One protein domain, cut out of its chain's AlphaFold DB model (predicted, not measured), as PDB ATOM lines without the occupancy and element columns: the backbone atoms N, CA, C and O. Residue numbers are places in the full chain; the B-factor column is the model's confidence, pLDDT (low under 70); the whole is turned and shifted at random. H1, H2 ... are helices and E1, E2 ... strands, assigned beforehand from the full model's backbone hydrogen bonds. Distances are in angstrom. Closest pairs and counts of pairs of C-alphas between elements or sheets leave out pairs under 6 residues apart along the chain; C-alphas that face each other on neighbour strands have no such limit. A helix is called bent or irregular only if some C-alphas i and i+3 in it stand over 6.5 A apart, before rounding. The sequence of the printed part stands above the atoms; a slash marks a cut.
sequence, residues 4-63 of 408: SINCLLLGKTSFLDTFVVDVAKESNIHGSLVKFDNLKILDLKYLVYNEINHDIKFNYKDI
ATOM      1  N   SER A   4     -11.040 -24.965  -7.647       68.06
ATOM      2  CA  SER A   4      -9.647 -25.250  -7.275       68.06
ATOM      3  C   SER A   4      -8.786 -24.017  -7.547       68.06
ATOM      4  O   SER A   4      -8.851 -23.432  -8.628       68.06
ATOM      5  N   ILE A   5      -8.007 -23.591  -6.553       69.56
ATOM      6  CA  ILE A   5      -7.206 -22.366  -6.611       69.56
ATOM      7  C   ILE A   5      -5.734 -22.755  -6.704       69.56
ATOM      8  O   ILE A   5      -5.205 -23.415  -5.813       69.56
ATOM      9  N   ASN A   6      -5.065 -22.328  -7.776       68.75
ATOM     10  CA  ASN A   6      -3.623 -22.502  -7.924       68.75
ATOM     11  C   ASN A   6      -2.894 -21.435  -7.105       68.75
ATOM     12  O   ASN A   6      -3.052 -20.238  -7.350       68.75
ATOM     13  N   CYS A   7      -2.085 -21.872  -6.145       71.69
ATOM     14  CA  CYS A   7      -1.339 -21.009  -5.247       71.69
ATOM     15  C   CYS A   7       0.168 -21.141  -5.493       71.69
ATOM     16  O   CYS A   7       0.687 -22.221  -5.773       71.69
ATOM     17  N   LEU A   8       0.876 -20.021  -5.367       71.19
ATOM     18  CA  LEU A   8       2.334 -19.939  -5.398       71.19
ATOM     19  C   LEU A   8       2.787 -19.172  -4.155       71.19
ATOM     20  O   LEU A   8       2.351 -18.040  -3.941       71.19
ATOM     21  N   LEU A   9       3.673 -19.766  -3.355       72.50
ATOM     22  CA  LEU A   9       4.259 -19.076  -2.207       72.50
ATOM     23  C   LEU A   9       5.396 -18.155  -2.674       72.50
ATOM     24  O   LEU A   9       6.474 -18.612  -3.053       72.50
ATOM     25  N   LEU A  10       5.161 -16.844  -2.640       62.25
ATOM     26  CA  LEU A  10       6.174 -15.842  -2.977       62.25
ATOM     27  C   LEU A  10       7.227 -15.753  -1.859       62.25
ATOM     28  O   LEU A  10       6.880 -15.672  -0.685       62.25
ATOM     29  N   GLY A  11       8.515 -15.758  -2.218       56.56
ATOM     30  CA  GLY A  11       9.634 -15.635  -1.266       56.56
ATOM     31  C   GLY A  11      10.509 -16.884  -1.119       56.56
ATOM     32  O   GLY A  11      11.607 -16.789  -0.574       56.56
ATOM     33  N   LYS A  12      10.096 -18.033  -1.667       51.62
ATOM     34  CA  LYS A  12      10.999 -19.162  -1.926       51.62
ATOM     35  C   LYS A  12      11.573 -19.038  -3.337       51.62
ATOM     36  O   LYS A  12      10.864 -18.703  -4.280       51.62
ATOM     37  N   THR A  13      12.872 -19.278  -3.499       38.91
ATOM     38  CA  THR A  13      13.616 -19.053  -4.755       38.91
ATOM     39  C   THR A  13      13.334 -20.091  -5.853       38.91
ATOM     40  O   THR A  13      14.129 -20.226  -6.780       38.91
ATOM     41  N   SER A  14      12.235 -20.849  -5.773       44.66
ATOM     42  CA  SER A  14      11.884 -21.861  -6.770       44.66
ATOM     43  C   SER A  14      10.371 -21.915  -7.010       44.66
ATOM     44  O   SER A  14       9.583 -21.900  -6.072       44.66
ATOM     45  N   PHE A  15       9.962 -22.044  -8.274       47.56
ATOM     46  CA  PHE A  15       8.568 -22.310  -8.661       47.56
ATOM     47  C   PHE A  15       8.145 -23.775  -8.422       47.56
ATOM     48  O   PHE A  15       7.062 -24.166  -8.846       47.56
ATOM     49  N   LEU A  16       8.972 -24.592  -7.753       46.56
ATOM     50  CA  LEU A  16       8.612 -25.957  -7.340       46.56
ATOM     51  C   LEU A  16       7.640 -25.964  -6.143       46.56
ATOM     52  O   LEU A  16       7.145 -27.019  -5.771       46.56
ATOM     53  N   ASP A  17       7.352 -24.795  -5.559       57.75
ATOM     54  CA  ASP A  17       6.453 -24.607  -4.414       57.75
ATOM     55  C   ASP A  17       5.019 -24.186  -4.830       57.75
ATOM     56  O   ASP A  17       4.311 -23.541  -4.051       57.75
ATOM     57  N   THR A  18       4.571 -24.488  -6.059       66.25
ATOM     58  CA  THR A  18       3.156 -24.310  -6.439       66.25
ATOM     59  C   THR A  18       2.303 -25.451  -5.896       66.25
ATOM     60  O   THR A  18       2.655 -26.617  -6.068       66.25
ATOM     61  N   PHE A  19       1.154 -25.133  -5.312       70.44
ATOM     62  CA  PHE A  19       0.213 -26.107  -4.758       70.44
ATOM     63  C   PHE A  19      -1.228 -25.692  -5.071       70.44
ATOM     64  O   PHE A  19      -1.494 -24.546  -5.439       70.44
ATOM     65  N   VAL A  20      -2.156 -26.638  -4.964       73.75
ATOM     66  CA  VAL A  20      -3.571 -26.420  -5.281       73.75
ATOM     67  C   VAL A  20      -4.375 -26.462  -3.996       73.75
ATOM     68  O   VAL A  20      -4.206 -27.375  -3.197       73.75
ATOM     69  N   VAL A  21      -5.264 -25.490  -3.820       76.56
ATOM     70  CA  VAL A  21      -6.217 -25.448  -2.710       76.56
ATOM     71  C   VAL A  21      -7.606 -25.732  -3.257       76.56
ATOM     72  O   VAL A  21      -8.173 -24.926  -4.000       76.56
ATOM     73  N   ASP A  22      -8.154 -26.887  -2.891       77.56
ATOM     74  CA  ASP A  22      -9.495 -27.293  -3.298       77.56
ATOM     75  C   ASP A  22     -10.545 -26.683  -2.360       77.56
ATOM     76  O   ASP A  22     -10.593 -26.970  -1.164       77.56
ATOM     77  N   VAL A  23     -11.447 -25.873  -2.916       78.94
ATOM     78  CA  VAL A  23     -12.582 -25.305  -2.186       78.94
ATOM     79  C   VAL A  23     -13.831 -26.135  -2.476       78.94
ATOM     80  O   VAL A  23     -14.353 -26.197  -3.597       78.94
ATOM     81  N   ALA A  24     -14.318 -26.824  -1.447       79.56
ATOM     82  CA  ALA A  24     -15.504 -27.664  -1.529       79.56
ATOM     83  C   ALA A  24     -16.802 -26.852  -1.378       79.56
ATOM     84  O   ALA A  24     -16.796 -25.696  -0.959       79.56
ATOM     85  N   LYS A  25     -17.939 -27.491  -1.695       81.81
ATOM     86  CA  LYS A  25     -19.280 -26.911  -1.493       81.81
ATOM     87  C   LYS A  25     -19.504 -26.528  -0.026       81.81
ATOM     88  O   LYS A  25     -20.129 -25.512   0.263       81.81
ATOM     89  N   GLU A  26     -18.954 -27.340   0.870       87.62
ATOM     90  CA  GLU A  26     -18.811 -27.054   2.290       87.62
ATOM     91  C   GLU A  26     -17.375 -27.398   2.683       87.62
ATOM     92  O   GLU A  26     -16.903 -28.498   2.393       87.62
ATOM     93  N   SER A  27     -16.673 -26.443   3.284       85.44
ATOM     94  CA  SER A  27     -15.276 -26.591   3.694       85.44
ATOM     95  C   SER A  27     -15.189 -26.594   5.217       85.44
ATOM     96  O   SER A  27     -15.881 -25.824   5.882       85.44
ATOM     97  N   ASN A  28     -14.360 -27.477   5.776       88.31
ATOM     98  CA  ASN A  28     -14.134 -27.529   7.216       88.31
ATOM     99  C   ASN A  28     -13.142 -26.432   7.623       88.31
ATOM    100  O   ASN A  28     -11.957 -26.500   7.298       88.31
ATOM    101  N   ILE A  29     -13.639 -25.439   8.351       88.81
ATOM    102  CA  ILE A  29     -12.872 -24.323   8.891       88.81
ATOM    103  C   ILE A  29     -12.910 -24.438  10.413       88.81
ATOM    104  O   ILE A  29     -13.960 -24.246  11.028       88.81
ATOM    105  N   HIS A  30     -11.779 -24.789  11.033       85.12
ATOM    106  CA  HIS A  30     -11.662 -24.961  12.493       85.12
ATOM    107  C   HIS A  30     -12.725 -25.887  13.118       85.12
ATOM    108  O   HIS A  30     -13.255 -25.613  14.192       85.12
ATOM    109  N   GLY A  31     -13.081 -26.980  12.439       83.69
ATOM    110  CA  GLY A  31     -14.091 -27.937  12.908       83.69
ATOM    111  C   GLY A  31     -15.536 -27.554  12.576       83.69
ATOM    112  O   GLY A  31     -16.443 -28.323  12.879       83.69
ATOM    113  N   SER A  32     -15.763 -26.405  11.933       88.62
ATOM    114  CA  SER A  32     -17.083 -25.952  11.486       88.62
ATOM    115  C   SER A  32     -17.217 -26.061   9.969       88.62
ATOM    116  O   SER A  32     -16.323 -25.658   9.229       88.62
ATOM    117  N   LEU A  33     -18.348 -26.577   9.488       90.31
ATOM    118  CA  LEU A  33     -18.648 -26.624   8.057       90.31
ATOM    119  C   LEU A  33     -19.149 -25.259   7.575       90.31
ATOM    120  O   LEU A  33     -20.200 -24.782   8.005       90.31
ATOM    121  N   VAL A  34     -18.402 -24.641   6.662       89.75
ATOM    122  CA  VAL A  34     -18.736 -23.353   6.043       89.75
ATOM    123  C   VAL A  34     -19.086 -23.576   4.576       89.75
ATOM    124  O   VAL A  34     -18.307 -24.164   3.826       89.75
ATOM    125  N   LYS A  35     -20.267 -23.110   4.157       86.12
ATOM    126  CA  LYS A  35     -20.712 -23.170   2.755       86.12
ATOM    127  C   LYS A  35     -19.872 -22.254   1.873       86.12
ATOM    128  O   LYS A  35     -19.500 -21.171   2.314       86.12
ATOM    129  N   PHE A  36     -19.668 -22.658   0.620       78.00
ATOM    130  CA  PHE A  36     -18.909 -21.896  -0.376       78.00
ATOM    131  C   PHE A  36     -19.337 -20.424  -0.460       78.00
ATOM    132  O   PHE A  36     -18.501 -19.537  -0.327       78.00
ATOM    133  N   ASP A  37     -20.644 -20.169  -0.565       81.31
ATOM    134  CA  ASP A  37     -21.203 -18.813  -0.695       81.31
ATOM    135  C   ASP A  37     -20.970 -17.927   0.544       81.31
ATOM    136  O   ASP A  37     -21.119 -16.710   0.482       81.31
ATOM    137  N   ASN A  38     -20.593 -18.536   1.673       87.38
ATOM    138  CA  ASN A  38     -20.356 -17.864   2.948       87.38
ATOM    139  C   ASN A  38     -18.866 -17.788   3.320       87.38
ATOM    140  O   ASN A  38     -18.547 -17.313   4.414       87.38
ATOM    141  N   LEU A  39     -17.959 -18.265   2.457       83.00
ATOM    142  CA  LEU A  39     -16.522 -18.245   2.725       83.00
ATOM    143  C   LEU A  39     -15.990 -16.814   2.768       83.00
ATOM    144  O   LEU A  39     -16.160 -16.025   1.839       83.00
ATOM    145  N   LYS A  40     -15.273 -16.496   3.843       90.00
ATOM    146  CA  LYS A  40     -14.540 -15.238   3.983       90.00
ATOM    147  C   LYS A  40     -13.101 -15.417   3.515       90.00
ATOM    148  O   LYS A  40     -12.547 -16.512   3.524       90.00
ATOM    149  N   ILE A  41     -12.438 -14.300   3.214       79.94
ATOM    150  CA  ILE A  41     -10.998 -14.277   2.892       79.94
ATOM    151  C   ILE A  41     -10.170 -14.968   3.986       79.94
ATOM    152  O   ILE A  41      -9.212 -15.673   3.687       79.94
ATOM    153  N   LEU A  42     -10.552 -14.799   5.253       83.56
ATOM    154  CA  LEU A  42      -9.873 -15.436   6.380       83.56
ATOM    155  C   LEU A  42      -9.983 -16.970   6.350       83.56
ATOM    156  O   LEU A  42      -9.024 -17.655   6.700       83.56
ATOM    157  N   ASP A  43     -11.125 -17.493   5.905       87.12
ATOM    158  CA  ASP A  43     -11.366 -18.929   5.763       87.12
ATOM    159  C   ASP A  43     -10.525 -19.488   4.611       87.12
ATOM    160  O   ASP A  43      -9.901 -20.536   4.742       87.12
ATOM    161  N   LEU A  44     -10.413 -18.735   3.511       83.94
ATOM    162  CA  LEU A  44      -9.530 -19.084   2.401       83.94
ATOM    163  C   LEU A  44      -8.052 -19.099   2.820       83.94
ATOM    164  O   LEU A  44      -7.345 -20.049   2.500       83.94
ATOM    165  N   LYS A  45      -7.582 -18.099   3.581       87.12
ATOM    166  CA  LYS A  45      -6.215 -18.094   4.141       87.12
ATOM    167  C   LYS A  45      -5.950 -19.335   4.999       87.12
ATOM    168  O   LYS A  45      -4.857 -19.888   4.950       87.12
ATOM    169  N   TYR A  46      -6.946 -19.776   5.770       86.94
ATOM    170  CA  TYR A  46      -6.850 -20.993   6.575       86.94
ATOM    171  C   TYR A  46      -6.751 -22.259   5.710       86.94
ATOM    172  O   TYR A  46      -5.906 -23.108   5.976       86.94
ATOM    173  N   LEU A  47      -7.558 -22.368   4.649       86.44
ATOM    174  CA  LEU A  47      -7.472 -23.485   3.700       86.44
ATOM    175  C   LEU A  47      -6.105 -23.536   3.004       86.44
ATOM    176  O   LEU A  47      -5.490 -24.595   2.944       86.44
ATOM    177  N   VAL A  48      -5.600 -22.385   2.552       83.94
ATOM    178  CA  VAL A  48      -4.257 -22.253   1.966       83.94
ATOM    179  C   VAL A  48      -3.181 -22.694   2.958       83.94
ATOM    180  O   VAL A  48      -2.281 -23.444   2.599       83.94
ATOM    181  N   TYR A  49      -3.283 -22.257   4.214       83.75
ATOM    182  CA  TYR A  49      -2.345 -22.639   5.268       83.75
ATOM    183  C   TYR A  49      -2.350 -24.142   5.563       83.75
ATOM    184  O   TYR A  49      -1.287 -24.704   5.786       83.75
ATOM    185  N   ASN A  50      -3.512 -24.798   5.544       84.38
ATOM    186  CA  ASN A  50      -3.589 -26.243   5.766       84.38
ATOM    187  C   ASN A  50      -2.946 -27.061   4.637       84.38
ATOM    188  O   ASN A  50      -2.450 -28.152   4.904       84.38
ATOM    189  N   GLU A  51      -2.948 -26.549   3.405       82.38
ATOM    190  CA  GLU A  51      -2.284 -27.195   2.264       82.38
ATOM    191  C   GLU A  51      -0.765 -26.963   2.251       82.38
ATOM    192  O   GLU A  51       0.005 -27.819   1.809       82.38
ATOM    193  N   ILE A  52      -0.292 -25.821   2.761       76.12
ATOM    194  CA  ILE A  52       1.144 -25.570   2.910       76.12
ATOM    195  C   ILE A  52       1.652 -26.393   4.099       76.12
ATOM    196  O   ILE A  52       1.395 -26.067   5.255       76.12
ATOM    197  N   ASN A  53       2.408 -27.449   3.794       63.53
ATOM    198  CA  ASN A  53       3.065 -28.342   4.751       63.53
ATOM    199  C   ASN A  53       3.577 -27.605   6.017       63.53
ATOM    200  O   ASN A  53       4.245 -26.572   5.916       63.53
ATOM    201  N   HIS A  54       3.291 -28.159   7.202       58.78
ATOM    202  CA  HIS A  54       3.431 -27.527   8.530       58.78
ATOM    203  C   HIS A  54       4.860 -27.122   8.956       58.78
ATOM    204  O   HIS A  54       5.061 -26.632  10.069       58.78
ATOM    205  N   ASP A  55       5.856 -27.298   8.091       55.53
ATOM    206  CA  ASP A  55       7.252 -26.943   8.355       55.53
ATOM    207  C   ASP A  55       7.487 -25.421   8.399       55.53
ATOM    208  O   ASP A  55       8.524 -24.964   8.885       55.53
ATOM    209  N   ILE A  56       6.525 -24.612   7.936       60.88
ATOM    210  CA  ILE A  56       6.615 -23.149   7.965       60.88
ATOM    211  C   ILE A  56       5.727 -22.590   9.086       60.88
ATOM    212  O   ILE A  56       4.511 -22.471   8.953       60.88
ATOM    213  N   LYS A  57       6.344 -22.215  10.212       64.75
ATOM    214  CA  LYS A  57       5.650 -21.606  11.357       64.75
ATOM    215  C   LYS A  57       5.384 -20.119  11.114       64.75
ATOM    216  O   LYS A  57       6.146 -19.272  11.571       64.75
ATOM    217  N   PHE A  58       4.293 -19.799  10.431       74.00
ATOM    218  CA  PHE A  58       3.731 -18.448  10.402       74.00
ATOM    219  C   PHE A  58       2.229 -18.490  10.682       74.00
ATOM    220  O   PHE A  58       1.566 -19.512  10.514       74.00
ATOM    221  N   ASN A  59       1.683 -17.376  11.154       82.25
ATOM    222  CA  ASN A  59       0.265 -17.262  11.449       82.25
ATOM    223  C   ASN A  59      -0.508 -16.979  10.153       82.25
ATOM    224  O   ASN A  59      -0.289 -15.966   9.494       82.25
ATOM    225  N   TYR A  60      -1.442 -17.864   9.797       82.62
ATOM    226  CA  TYR A  60      -2.203 -17.775   8.546       82.62
ATOM    227  C   TYR A  60      -2.983 -16.460   8.384       82.62
ATOM    228  O   TYR A  60      -3.285 -16.046   7.265       82.62
ATOM    229  N   LYS A  61      -3.324 -15.788   9.491       84.94
ATOM    230  CA  LYS A  61      -4.023 -14.494   9.459       84.94
ATOM    231  C   LYS A  61      -3.197 -13.422   8.744       84.94
ATOM    232  O   LYS A  61      -3.779 -12.551   8.091       84.94
ATOM    233  N   ASP A  62      -1.878 -13.573   8.799       84.31
ATOM    234  CA  ASP A  62      -0.882 -12.636   8.294       84.31
ATOM    235  C   ASP A  62      -0.495 -12.929   6.829       84.31
ATOM    236  O   ASP A  62       0.340 -12.236   6.262       84.31
ATOM    237  N   ILE A  63      -1.110 -13.935   6.183       80.88
ATOM    238  CA  ILE A  63      -0.921 -14.202   4.747       80.88
ATOM    239  C   ILE A  63      -1.537 -13.067   3.935       80.88
ATOM    240  O   ILE A  63      -2.751 -12.879   3.990       80.88
TER     241      ILE A  63
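AT A GLANCE: This is residues 4 to 63 of the 408 residues of an uncharacterized protein of Rhizophagus irregularis (strain DAOM 181602 / DAOM 197198 / MUCL 43194) (UniProt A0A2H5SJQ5). Two hairpins of two strands each, E1 with E2 and the smaller E3 with E4, meet at a corner, and the helix H1 lies in the angle between them, nearest to the middle of the domain. The loop between E1 and E2 makes one end of the long axis and the hairpin E3 E4 the other, while residues 52 to 63, with no named element, loop back past H1. The printed part has 60 residues with four named strands and one named helix, in the order E1, E2, E3, E4, H1, and its class is mixed, helices and strands. The two sheets, E1 - E2 and E3 - E4, are antiparallel. The whole is only just compact, close to loose, with a radius of gyration of the C-alphas of 12.1 A, and it is elongated, spanning 35 by 22 by 16 A.

HOW THE PARTS SIT: E1, residues 4 to 8, and E2, residues 18 to 23, form an antiparallel hairpin, with 151 degrees between their directions. N 5 and O 21 are 2.9 A apart and N 7 and O 19 are 2.8 A apart, within hydrogen-bond range. E3, residues 26 to 29, follows after a tight link, and E2 and E3 meet only through their link. E3 and E4, residues 32 to 35, form the second antiparallel hairpin, with 142 degrees between their directions. Here N 29 and O 32, 2.8 A apart, and N 34 and O 27, 2.9 A apart, are within hydrogen-bond range. E4 is apart from both E1 and E2, and E1 is apart from E3. H1, residues 41 to 51, has 5 pairs of C-alphas within 8 A of E2, the closest being those of Val 21 and Val 48, 6.0 A apart. With E3 it has 3 such pairs, the closest being those of Ile 29 and Asp 43, 6.4 A apart. With E1 it has 1, the C-alphas of Cys 7 and Val 48, 7.9 A apart. In H1 every O i to N i+4 pair is within hydrogen-bond range.

IN THESE COORDINATES: E1 begins at C-alpha 4, (-9.647, -25.250, -7.275), and runs 13.2 A to Leu 8. E2, the longest strand by residues, runs 16.3 A from Thr 18 to Val 23. E3 measures 9.3 A from Glu 26 to Ile 29, and E4 9.9 A from Ser 32 to C-alpha 35 at (-20.712, -23.170, 2.755). H1 runs 15.6 A from Ile 41 to C-alpha 51 at (-2.284, -27.195, 2.264).

THE WHOLE: The two C-alphas farthest apart, those of Thr 13 and Leu 33, are 35.5 A apart. The printed part has no cut and no long link. The mean pLDDT of the printed part is 75.4, and it is under 70 at residues 4 to 6, 10 to 18 and 53 to 57 of this predicted model.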